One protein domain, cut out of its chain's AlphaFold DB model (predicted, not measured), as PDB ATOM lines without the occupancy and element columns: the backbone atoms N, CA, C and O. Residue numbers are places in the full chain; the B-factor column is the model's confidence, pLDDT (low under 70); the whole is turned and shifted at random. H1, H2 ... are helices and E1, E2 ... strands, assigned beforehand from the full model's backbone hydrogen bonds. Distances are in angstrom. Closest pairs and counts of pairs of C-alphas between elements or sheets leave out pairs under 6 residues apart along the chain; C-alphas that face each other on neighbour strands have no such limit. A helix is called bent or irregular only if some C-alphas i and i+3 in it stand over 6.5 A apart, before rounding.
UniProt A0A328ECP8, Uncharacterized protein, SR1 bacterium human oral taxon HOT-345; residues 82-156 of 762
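Overview. This is residues 82 to 156 of the 762 residues of an uncharacterized protein of SR1 bacterium human oral taxon HOT-345 (UniProt A0A328ECP8). Two small antiparallel sheets, E2 E3 E5 and the two-strand ribbon E1 E4, stand partly face to face with a gap between them, joined at one end by the links E1 to E2 and E3 to E4 as in a folded U. The long helix H2 runs beside E5 at the sheet's edge, the short helix H1 follows E5 with no residue between and turns off from its direction, and residues 134 to 140, of which 139 to 140 belong to H2, stick out. The printed part has 75 residues, with five named strands followed by two named helices, in the order E1 E2 E3 E4 E5 H1 H2, and its class is mixed, helices and strands. It is compact, with a radius of gyration of the C-alphas of 12.0 A, and rounded, spanning 33 by 26 by 21 A.

Along the chain. Begin at C-alpha 84, at (305.213, 369.050, 401.139), where strand E1 sets out; it covers residues 84 to 88, 12.0 A from first to last C-alpha. Strand E2 is residues 92 to 95, and strand E3 is residues 99 to 103, 14.1 A long. Strand E4 is residues 106 to 109. Look for C-alpha 117 at (299.684, 377.236, 389.875) to find strand E5, residues 117 to 121, 13.8 A long. Helix H1, residues 122 to 129, comes next with no residue between, and measures 11.0 A. Last is helix H2, residues 139 to 155, 22.8 A from first to last C-alpha and ending at C-alpha 155, at (288.948, 377.974, 388.551). H2 is neither bent nor irregular, but only just: C-alphas 150 and 153 are 6.5 A apart.

Arrangement. Start with the sheet in the order E2, E3, E5, where E3 is the inner strand and E2 and E5 are edge strands. E2 and E3 form a hairpin, antiparallel at 177 degrees; check N 92 and O 103 at 2.8 A, and N 101 and O 94 at 2.8 A. E3 and E5 are antiparallel at 176 degrees, with N 102 and O 118 at 2.8 A. H2 is on this sheet but at the sheet's level, with a height over the sheet of 0.1 A. The closest C-alphas of E5 and H2 are those of Ser 119 and Pro 153, 4.8 A apart. H1 is only just on the sheet, with 5 pairs of C-alphas within 10 A, and only grazes it with residues 122 to 125. H1 and H2 are close but not clearly touching: their closest C-alphas, of Asn 124 and Ser 148, are 7.4 A apart, and they run opposite ways at a steep tilt of 41 degrees. Now turn to E1 and E4, antiparallel at 162 degrees, with N 85 and O 108 at 2.7 A. E1 is apart from E3, E5 and both helices. In H1, 3 of 4 O i to N i+4 pairs are within hydrogen-bond range, and in H2 8 of 13.

Size, cuts and confidence. The two C-alphas farthest apart are those of Asn 90 and Asn 138, at 33.3 A. The printed part has no cut, and no link is long; E4 to E5, with 7 residues, and H1 to H2, with 9, are short but not tight. On the way to E5, residues 108 to 109 of E4 pair antiparallel with residues 112 to 113. Residues 134 to 140 stand free. The mean pLDDT of the printed part is 79.5, and residue 126 and residues 129 to 139 are under 70.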
ATOM      1  N   SER A  82     302.206 368.426 405.873       74.88
ATOM      2  CA  SER A  82     302.830 367.099 405.816       74.88
ATOM      3  C   SER A  82     303.070 366.652 404.367       74.88
ATOM      4  O   SER A  82     302.195 366.801 403.517       74.88
ATOM      5  N   GLY A  83     304.259 366.110 404.092       73.62
ATOM      6  CA  GLY A  83     304.654 365.598 402.773       73.62
ATOM      7  C   GLY A  83     305.015 366.659 401.726       73.62
ATOM      8  O   GLY A  83     305.511 366.313 400.652       73.62
ATOM      9  N   LEU A  84     304.835 367.952 402.027       83.69
ATOM     10  CA  LEU A  84     305.213 369.050 401.139       83.69
ATOM     11  C   LEU A  84     306.662 369.486 401.392       83.69
ATOM     12  O   LEU A  84     307.046 369.892 402.486       83.69
ATOM     13  N   THR A  85     307.472 369.460 400.341       85.25
ATOM     14  CA  THR A  85     308.854 369.931 400.345       85.25
ATOM     15  C   THR A  85     309.013 371.065 399.346       85.25
ATOM     16  O   THR A  85     308.781 370.907 398.148       85.25
ATOM     17  N   ALA A  86     309.486 372.215 399.814       83.12
ATOM     18  CA  ALA A  86     309.848 373.308 398.928       83.12
ATOM     19  C   ALA A  86     311.311 373.198 398.493       83.12
ATOM     20  O   ALA A  86     312.222 373.254 399.322       83.12
ATOM     21  N   LYS A  87     311.547 373.076 397.184       84.19
ATOM     22  CA  LYS A  87     312.899 373.195 396.619       84.19
ATOM     23  C   LYS A  87     313.265 374.656 396.384       84.19
ATOM     24  O   LYS A  87     314.414 375.033 396.611       84.19
ATOM     25  N   ILE A  88     312.302 375.457 395.918       85.06
ATOM     26  CA  ILE A  88     312.467 376.886 395.610       85.06
ATOM     27  C   ILE A  88     311.172 377.632 395.965       85.06
ATOM     28  O   ILE A  88     310.094 377.207 395.549       85.06
ATOM     29  N   LEU A  89     311.279 378.738 396.709       80.69
ATOM     30  CA  LEU A  89     310.159 379.541 397.227       80.69
ATOM     31  C   LEU A  89     310.166 380.970 396.662       80.69
ATOM     32  O   LEU A  89     310.101 381.956 397.404       80.69
ATOM     33  N   ASN A  90     310.261 381.079 395.337       77.81
ATOM     34  CA  ASN A  90     310.350 382.367 394.643       77.81
ATOM     35  C   ASN A  90     309.018 383.125 394.596       77.81
ATOM     36  O   ASN A  90     309.014 384.353 394.587       77.81
ATOM     37  N   GLY A  91     307.901 382.407 394.542       78.38
ATOM     38  CA  GLY A  91     306.574 382.958 394.310       78.38
ATOM     39  C   GLY A  91     305.743 383.090 395.582       78.38
ATOM     40  O   GLY A  91     306.243 383.487 396.635       78.38
ATOM     41  N   LYS A  92     304.442 382.819 395.502       81.75
ATOM     42  CA  LYS A  92     303.474 383.060 396.588       81.75
ATOM     43  C   LYS A  92     302.980 381.741 397.148       81.75
ATOM     44  O   LYS A  92     302.767 380.810 396.382       81.75
ATOM     45  N   ILE A  93     302.820 381.647 398.462       83.31
ATOM     46  CA  ILE A  93     302.230 380.476 399.109       83.31
ATOM     47  C   ILE A  93     301.393 380.936 400.295       83.31
ATOM     48  O   ILE A  93     301.826 381.797 401.056       83.31
ATOM     49  N   GLU A  94     300.199 380.373 400.424       82.88
ATOM     50  CA  GLU A  94     299.291 380.616 401.540       82.88
ATOM     51  C   GLU A  94     298.622 379.304 401.936       82.88
ATOM     52  O   GLU A  94     298.224 378.523 401.072       82.88
ATOM     53  N   SER A  95     298.467 379.075 403.238       80.69
ATOM     54  CA  SER A  95     297.691 377.953 403.768       80.69
ATOM     55  C   SER A  95     296.430 378.465 404.452       80.69
ATOM     56  O   SER A  95     296.441 379.486 405.137       80.69
ATOM     57  N   SER A  96     295.340 377.727 404.285       78.25
ATOM     58  CA  SER A  96     294.093 377.874 405.032       78.25
ATOM     59  C   SER A  96     293.864 376.633 405.900       78.25
ATOM     60  O   SER A  96     294.718 375.752 405.976       78.25
ATOM     61  N   THR A  97     292.711 376.548 406.566       74.69
ATOM     62  CA  THR A  97     292.293 375.336 407.291       74.69
ATOM     63  C   THR A  97     291.882 374.190 406.367       74.69
ATOM     64  O   THR A  97     291.796 373.056 406.818       74.69
ATOM     65  N   GLU A  98     291.599 374.473 405.093       77.25
ATOM     66  CA  GLU A  98     291.071 373.493 404.133       77.25
ATOM     67  C   GLU A  98     292.140 372.988 403.152       77.25
ATOM     68  O   GLU A  98     291.980 371.919 402.561       77.25
ATOM     69  N   GLY A  99     293.240 373.724 402.989       83.69
ATOM     70  CA  GLY A  99     294.307 373.390 402.051       83.69
ATOM     71  C   GLY A  99     295.330 374.506 401.888       83.69
ATOM     72  O   GLY A  99     295.417 375.407 402.721       83.69
ATOM     73  N   PHE A 100     296.078 374.476 400.787       87.06
ATOM     74  CA  PHE A 100     297.051 375.511 400.453       87.06
ATOM     75  C   PHE A 100     296.996 375.917 398.980       87.06
ATOM     76  O   PHE A 100     296.646 375.126 398.102       87.06
ATOM     77  N   ASN A 101     297.397 377.160 398.727       87.62
ATOM     78  CA  ASN A 101     297.545 377.751 397.408       87.62
ATOM     79  C   ASN A 101     299.004 378.134 397.183       87.62
ATOM     80  O   ASN A 101     299.654 378.663 398.085       87.62
ATOM     81  N   SER A 102     299.512 377.915 395.975       88.44
ATOM     82  CA  SER A 102     300.867 378.295 395.589       88.44
ATOM     83  C   SER A 102     300.932 378.763 394.138       88.44
ATOM     84  O   SER A 102     300.258 378.217 393.271       88.44
ATOM     85  N   GLU A 103     301.789 379.745 393.878       88.31
ATOM     86  CA  GLU A 103     302.103 380.293 392.555       88.31
ATOM     87  C   GLU A 103     303.624 380.473 392.439       88.31
ATOM     88  O   GLU A 103     304.245 380.952 393.387       88.31
ATOM     89  N   ASN A 104     304.232 380.107 391.306       86.88
ATOM     90  CA  ASN A 104     305.653 380.341 390.970       86.88
ATOM     91  C   ASN A 104     306.674 379.784 391.987       86.88
ATOM     92  O   ASN A 104     307.778 380.310 392.145       86.88
ATOM     93  N   ASN A 105     306.327 378.687 392.666       88.12
ATOM     94  CA  ASN A 105     307.233 377.940 393.543       88.12
ATOM     95  C   ASN A 105     307.562 376.570 392.949       88.12
ATOM     96  O   ASN A 105     306.724 375.965 392.284       88.12
ATOM     97  N   LEU A 106     308.759 376.057 393.245       91.19
ATOM     98  CA  LEU A 106     309.110 374.668 392.961       91.19
ATOM     99  C   LEU A 106     308.811 373.823 394.192       91.19
ATOM    100  O   LEU A 106     309.635 373.722 395.111       91.19
ATOM    101  N   LEU A 107     307.614 373.248 394.201       90.06
ATOM    102  CA  LEU A 107     307.127 372.396 395.274       90.06
ATOM    103  C   LEU A 107     307.106 370.938 394.824       90.06
ATOM    104  O   LEU A 107     306.755 370.615 393.690       90.06
ATOM    105  N   GLU A 108     307.478 370.068 395.745       87.69
ATOM    106  CA  GLU A 108     307.413 368.624 395.606       87.69
ATOM    107  C   GLU A 108     306.543 368.096 396.742       87.69
ATOM    108  O   GLU A 108     306.771 368.426 397.902       87.69
ATOM    109  N   MET A 109     305.540 367.297 396.417       81.75
ATOM    110  CA  MET A 109     304.661 366.656 397.384       81.75
ATOM    111  C   MET A 109     304.867 365.156 397.263       81.75
ATOM    112  O   MET A 109     304.462 364.565 396.267       81.75
ATOM    113  N   GLU A 110     305.549 364.558 398.239       71.81
ATOM    114  CA  GLU A 110     305.854 363.122 398.248       71.81
ATOM    115  C   GLU A 110     306.441 362.604 396.918       71.81
ATOM    116  O   GLU A 110     306.028 361.580 396.385       71.81
ATOM    117  N   GLY A 111     307.421 363.306 396.343       73.12
ATOM    118  CA  GLY A 111     308.048 362.902 395.073       73.12
ATOM    119  C   GLY A 111     307.300 363.347 393.811       73.12
ATOM    120  O   GLY A 111     307.809 363.173 392.706       73.12
ATOM    121  N   LEU A 112     306.110 363.942 393.949       82.94
ATOM    122  CA  LEU A 112     305.351 364.523 392.843       82.94
ATOM    123  C   LEU A 112     305.640 366.015 392.727       82.94
ATOM    124  O   LEU A 112     305.377 366.793 393.644       82.94
ATOM    125  N   VAL A 113     306.141 366.432 391.571       90.25
ATOM    126  CA  VAL A 113     306.388 367.847 391.287       90.25
ATOM    127  C   VAL A 113     305.075 368.555 390.961       90.25
ATOM    128  O   VAL A 113     304.324 368.126 390.085       90.25
ATOM    129  N   LEU A 114     304.800 369.651 391.668       90.75
ATOM    130  CA  LEU A 114     303.589 370.451 391.489       90.75
ATOM    131  C   LEU A 114     303.805 371.547 390.431       90.75
ATOM    132  O   LEU A 114     304.910 372.084 390.344       90.75
ATOM    133  N   PRO A 115     302.790 371.886 389.614       92.44
ATOM    134  CA  PRO A 115     302.915 372.902 388.573       92.44
ATOM    135  C   PRO A 115     302.940 374.330 389.130       92.44
ATOM    136  O   PRO A 115     302.709 374.570 390.316       92.44
ATOM    137  N   GLU A 116     303.181 375.280 388.226       89.75
ATOM    138  CA  GLU A 116     303.225 376.723 388.473       89.75
ATOM    139  C   GLU A 116     302.102 377.232 389.379       89.75
ATOM    140  O   GLU A 116     302.395 377.869 390.390       89.75
ATOM    141  N   LEU A 117     300.845 376.916 389.049       90.19
ATOM    142  CA  LEU A 117     299.684 377.236 389.875       90.19
ATOM    143  C   LEU A 117     299.202 375.980 390.587       90.19
ATOM    144  O   LEU A 117     298.849 374.986 389.960       90.19
ATOM    145  N   THR A 118     299.123 376.033 391.908       90.12
ATOM    146  CA  THR A 118     298.679 374.917 392.737       90.12
ATOM    147  C   THR A 118     297.608 375.390 393.707       90.12
ATOM    148  O   THR A 118     297.746 376.428 394.348       90.12
ATOM    149  N   SER A 119     296.552 374.596 393.833       88.44
ATOM    150  CA  SER A 119     295.529 374.705 394.867       88.44
ATOM    151  C   SER A 119     295.137 373.295 395.274       88.44
ATOM    152  O   SER A 119     294.612 372.537 394.458       88.44
ATOM    153  N   LEU A 120     295.462 372.910 396.504       86.19
ATOM    154  CA  LEU A 120     295.254 371.553 396.994       86.19
ATOM    155  C   LEU A 120     294.603 371.574 398.370       86.19
ATOM    156  O   LEU A 120     295.099 372.221 399.288       86.19
ATOM    157  N   SER A 121     293.513 370.818 398.515       84.25
ATOM    158  CA  SER A 121     292.900 370.541 399.813       84.25
ATOM    159  C   SER A 121     293.675 369.468 400.578       84.25
ATOM    160  O   SER A 121     294.237 368.553 399.966       84.25
ATOM    161  N   PHE A 122     293.657 369.531 401.911       81.44
ATOM    162  CA  PHE A 122     294.323 368.532 402.760       81.44
ATOM    163  C   PHE A 122     293.791 367.106 402.536       81.44
ATOM    164  O   PHE A 122     294.566 366.159 402.512       81.44
ATOM    165  N   GLU A 123     292.498 366.949 402.238       77.88
ATOM    166  CA  GLU A 123     291.902 365.648 401.890       77.88
ATOM    167  C   GLU A 123     292.510 365.032 400.614       77.88
ATOM    168  O   GLU A 123     292.653 363.814 400.486       77.88
ATOM    169  N   ASN A 124     292.878 365.869 399.639       77.81
ATOM    170  CA  ASN A 124     293.515 365.391 398.416       77.81
ATOM    171  C   ASN A 124     294.984 365.023 398.651       77.81
ATOM    172  O   ASN A 124     295.442 364.048 398.054       77.81
ATOM    173  N   LEU A 125     295.690 365.752 399.527       73.25
ATOM    174  CA  LEU A 125     297.072 365.453 399.922       73.25
ATOM    175  C   LEU A 125     297.210 364.020 400.442       73.25
ATOM    176  O   LEU A 125     298.024 363.269 399.908       73.25
ATOM    177  N   ASP A 126     296.361 363.614 401.388       69.50
ATOM    178  CA  ASP A 126     296.410 362.271 401.984       69.50
ATOM    179  C   ASP A 126     296.279 361.161 400.925       69.50
ATOM    180  O   ASP A 126     296.942 360.130 400.994       69.50
ATOM    181  N   THR A 127     295.487 361.396 399.875       71.19
ATOM    182  CA  THR A 127     295.306 360.418 398.788       71.19
ATOM    183  C   THR A 127     296.530 360.300 397.877       71.19
ATOM    184  O   THR A 127     296.791 359.234 397.313       71.19
ATOM    185  N   PHE A 128     297.268 361.396 397.675       74.75
ATOM    186  CA  PHE A 128     298.462 361.384 396.831       74.75
ATOM    187  C   PHE A 128     299.640 360.684 397.513       74.75
ATOM    188  O   PHE A 128     300.399 360.008 396.821       74.75
ATOM    189  N   VAL A 129     299.725 360.774 398.845       67.31
ATOM    190  CA  VAL A 129     300.725 360.080 399.676       67.31
ATOM    191  C   VAL A 129     300.610 358.555 399.527       67.31
ATOM    192  O   VAL A 129     301.621 357.867 399.409       67.31
ATOM    193  N   GLU A 130     299.390 358.008 399.471       63.03
ATOM    194  CA  GLU A 130     299.159 356.551 399.435       63.03
ATOM    195  C   GLU A 130     299.708 355.837 398.185       63.03
ATOM    196  O   GLU A 130     300.013 354.652 398.260       63.03
ATOM    197  N   HIS A 131     299.867 356.536 397.056       63.09
ATOM    198  CA  HIS A 131     300.197 355.931 395.752       63.09
ATOM    199  C   HIS A 131     301.643 356.218 395.289       63.09
ATOM    200  O   HIS A 131     301.993 356.001 394.131       63.09
ATOM    201  N   GLN A 132     302.501 356.736 396.177       53.97
ATOM    202  CA  GLN A 132     303.864 357.202 395.864       53.97
ATOM    203  C   GLN A 132     304.803 356.099 395.338       53.97
ATOM    204  O   GLN A 132     305.699 356.376 394.542       53.97
ATOM    205  N   ASN A 133     304.614 354.858 395.790       54.81
ATOM    206  CA  ASN A 133     305.508 353.733 395.491       54.81
ATOM    207  C   ASN A 133     304.928 352.757 394.461       54.81
ATOM    208  O   ASN A 133     305.495 351.683 394.246       54.81
ATOM    209  N   ASP A 134     303.804 353.106 393.842       64.50
ATOM    210  CA  ASP A 134     303.152 352.220 392.892       64.50
ATOM    211  C   ASP A 134     303.972 352.144 391.599       64.50
ATOM    212  O   ASP A 134     304.289 353.152 390.963       64.50
ATOM    213  N   GLU A 135     304.301 350.924 391.163       56.22
ATOM    214  CA  GLU A 135     304.949 350.710 389.860       56.22
ATOM    215  C   GLU A 135     304.007 351.021 388.679       56.22
ATOM    216  O   GLU A 135     304.461 351.157 387.539       56.22
ATOM    217  N   ALA A 136     302.699 351.116 388.933       61.91
ATOM    218  CA  ALA A 136     301.670 351.387 387.941       61.91
ATOM    219  C   ALA A 136     300.518 352.205 388.541       61.91
ATOM    220  O   ALA A 136     299.996 351.884 389.601       61.91
ATOM    221  N   PHE A 137     300.066 353.230 387.818       69.88
ATOM    222  CA  PHE A 137     299.027 354.150 388.290       69.88
ATOM    223  C   PHE A 137     297.673 353.838 387.647       69.88
ATOM    224  O   PHE A 137     297.568 353.720 386.422       69.88
ATOM    225  N   ASN A 138     296.618 353.744 388.459       67.44
ATOM    226  CA  ASN A 138     295.265 353.478 387.972       67.44
ATOM    227  C   ASN A 138     294.576 354.743 387.402       67.44
ATOM    228  O   ASN A 138     294.908 355.882 387.736       67.44
ATOM    229  N   ASP A 139     293.567 354.552 386.543       64.94
ATOM    230  CA  ASP A 139     292.849 355.664 385.895       64.94
ATOM    231  C   ASP A 139     292.081 356.573 386.873       64.94
ATOM    232  O   ASP A 139     291.840 357.740 386.557       64.94
ATOM    233  N   ALA A 140     291.675 356.071 388.043       70.44
ATOM    234  CA  ALA A 140     290.977 356.878 389.042       70.44
ATOM    235  C   ALA A 140     291.927 357.902 389.682       70.44
ATOM    236  O   ALA A 140     291.584 359.079 389.788       70.44
ATOM    237  N   TYR A 141     293.141 357.467 390.014       76.50
ATOM    238  CA  TYR A 141     294.207 358.300 390.548       76.50
ATOM    239  C   TYR A 141     294.615 359.399 389.562       76.50
ATOM    240  O   TYR A 141     294.610 360.577 389.912       76.50
ATOM    241  N   LEU A 142     294.863 359.048 388.293       78.50
ATOM    242  CA  LEU A 142     295.241 360.021 387.258       78.50
ATOM    243  C   LEU A 142     294.142 361.067 387.005       78.50
ATOM    244  O   LEU A 142     294.441 362.243 386.794       78.50
ATOM    245  N   LYS A 143     292.865 360.662 387.053       73.69
ATOM    246  CA  LYS A 143     291.725 361.591 386.964       73.69
ATOM    247  C   LYS A 143     291.638 362.509 388.177       73.69
ATOM    248  O   LYS A 143     291.385 363.697 388.001       73.69
ATOM    249  N   LYS A 144     291.853 361.979 389.386       80.06
ATOM    250  CA  LYS A 144     291.876 362.781 390.615       80.06
ATOM    251  C   LYS A 144     293.014 363.800 390.573       80.06
ATOM    252  O   LYS A 144     292.771 364.974 390.818       80.06
ATOM    253  N   PHE A 145     294.211 363.383 390.159       84.38
ATOM    254  CA  PHE A 145     295.340 364.289 389.952       84.38
ATOM    255  C   PHE A 145     295.002 365.391 388.945       84.38
ATOM    256  O   PHE A 145     295.185 366.565 389.243       84.38
ATOM    257  N   PHE A 146     294.440 365.043 387.782       85.19
ATOM    258  CA  PHE A 146     294.010 366.039 386.799       85.19
ATOM    259  C   PHE A 146     293.027 367.058 387.402       85.19
ATOM    260  O   PHE A 146     293.238 368.264 387.288       85.19
ATOM    261  N   ALA A 147     291.979 366.583 388.078       83.06
ATOM    262  CA  ALA A 147     290.961 367.450 388.662       83.06
ATOM    263  C   ALA A 147     291.537 368.374 389.749       83.06
ATOM    264  O   ALA A 147     291.265 369.572 389.744       83.06
ATOM    265  N   SER A 148     292.357 367.837 390.656       84.75
ATOM    266  CA  SER A 148     292.890 368.581 391.801       84.75
ATOM    267  C   SER A 148     294.082 369.477 391.451       84.75
ATOM    268  O   SER A 148     294.207 370.550 392.023       84.75
ATOM    269  N   VAL A 149     294.958 369.066 390.529       86.69
ATOM    270  CA  VAL A 149     296.240 369.748 390.254       86.69
ATOM    271  C   VAL A 149     296.202 370.574 388.967       86.69
ATOM    272  O   VAL A 149     296.855 371.611 388.877       86.69
ATOM    273  N   ILE A 150     295.431 370.159 387.957       88.94
ATOM    274  CA  ILE A 150     295.327 370.897 386.688       88.94
ATOM    275  C   ILE A 150     294.092 371.794 386.678       88.94
ATOM    276  O   ILE A 150     294.204 372.985 386.401       88.94
ATOM    277  N   GLU A 151     292.916 371.240 386.966       86.12
ATOM    278  CA  GLU A 151     291.642 371.930 386.749       86.12
ATOM    279  C   GLU A 151     291.250 372.869 387.900       86.12
ATOM    280  O   GLU A 151     290.913 374.028 387.651       86.12
ATOM    281  N   ALA A 152     291.287 372.395 389.149       86.62
ATOM    282  CA  ALA A 152     290.851 373.168 390.315       86.62
ATOM    283  C   ALA A 152     291.598 374.506 390.492       86.62
ATOM    284  O   ALA A 152     290.915 375.524 390.657       86.62
ATOM    285  N   PRO A 153     292.943 374.575 390.366       87.38
ATOM    286  CA  PRO A 153     293.675 375.831 390.541       87.38
ATOM    287  C   PRO A 153     293.248 376.898 389.527       87.38
ATOM    288  O   PRO A 153     293.143 378.071 389.856       87.38
ATOM    289  N   LEU A 154     292.919 376.502 388.294       85.56
ATOM    290  CA  LEU A 154     292.537 377.432 387.226       85.56
ATOM    291  C   LEU A 154     291.153 378.068 387.419       85.56
ATOM    292  O   LEU A 154     290.864 379.090 386.797       85.56
ATOM    293  N   LYS A 155     290.295 377.464 388.246       81.12
ATOM    294  CA  LYS A 155     288.948 377.974 388.551       81.12
ATOM    295  C   LYS A 155     288.929 378.919 389.749       81.12
ATOM    296  O   LYS A 155     287.925 379.591 389.974       81.12
ATOM    297  N   GLN A 156     290.005 378.955 390.526       77.19
ATOM    298  CA  GLN A 156     290.072 379.724 391.756       77.19
ATOM    299  C   GLN A 156     290.623 381.125 391.487       77.19
ATOM    300  O   GLN A 156     291.576 381.312 390.733       77.19
TER     301      GLN A 156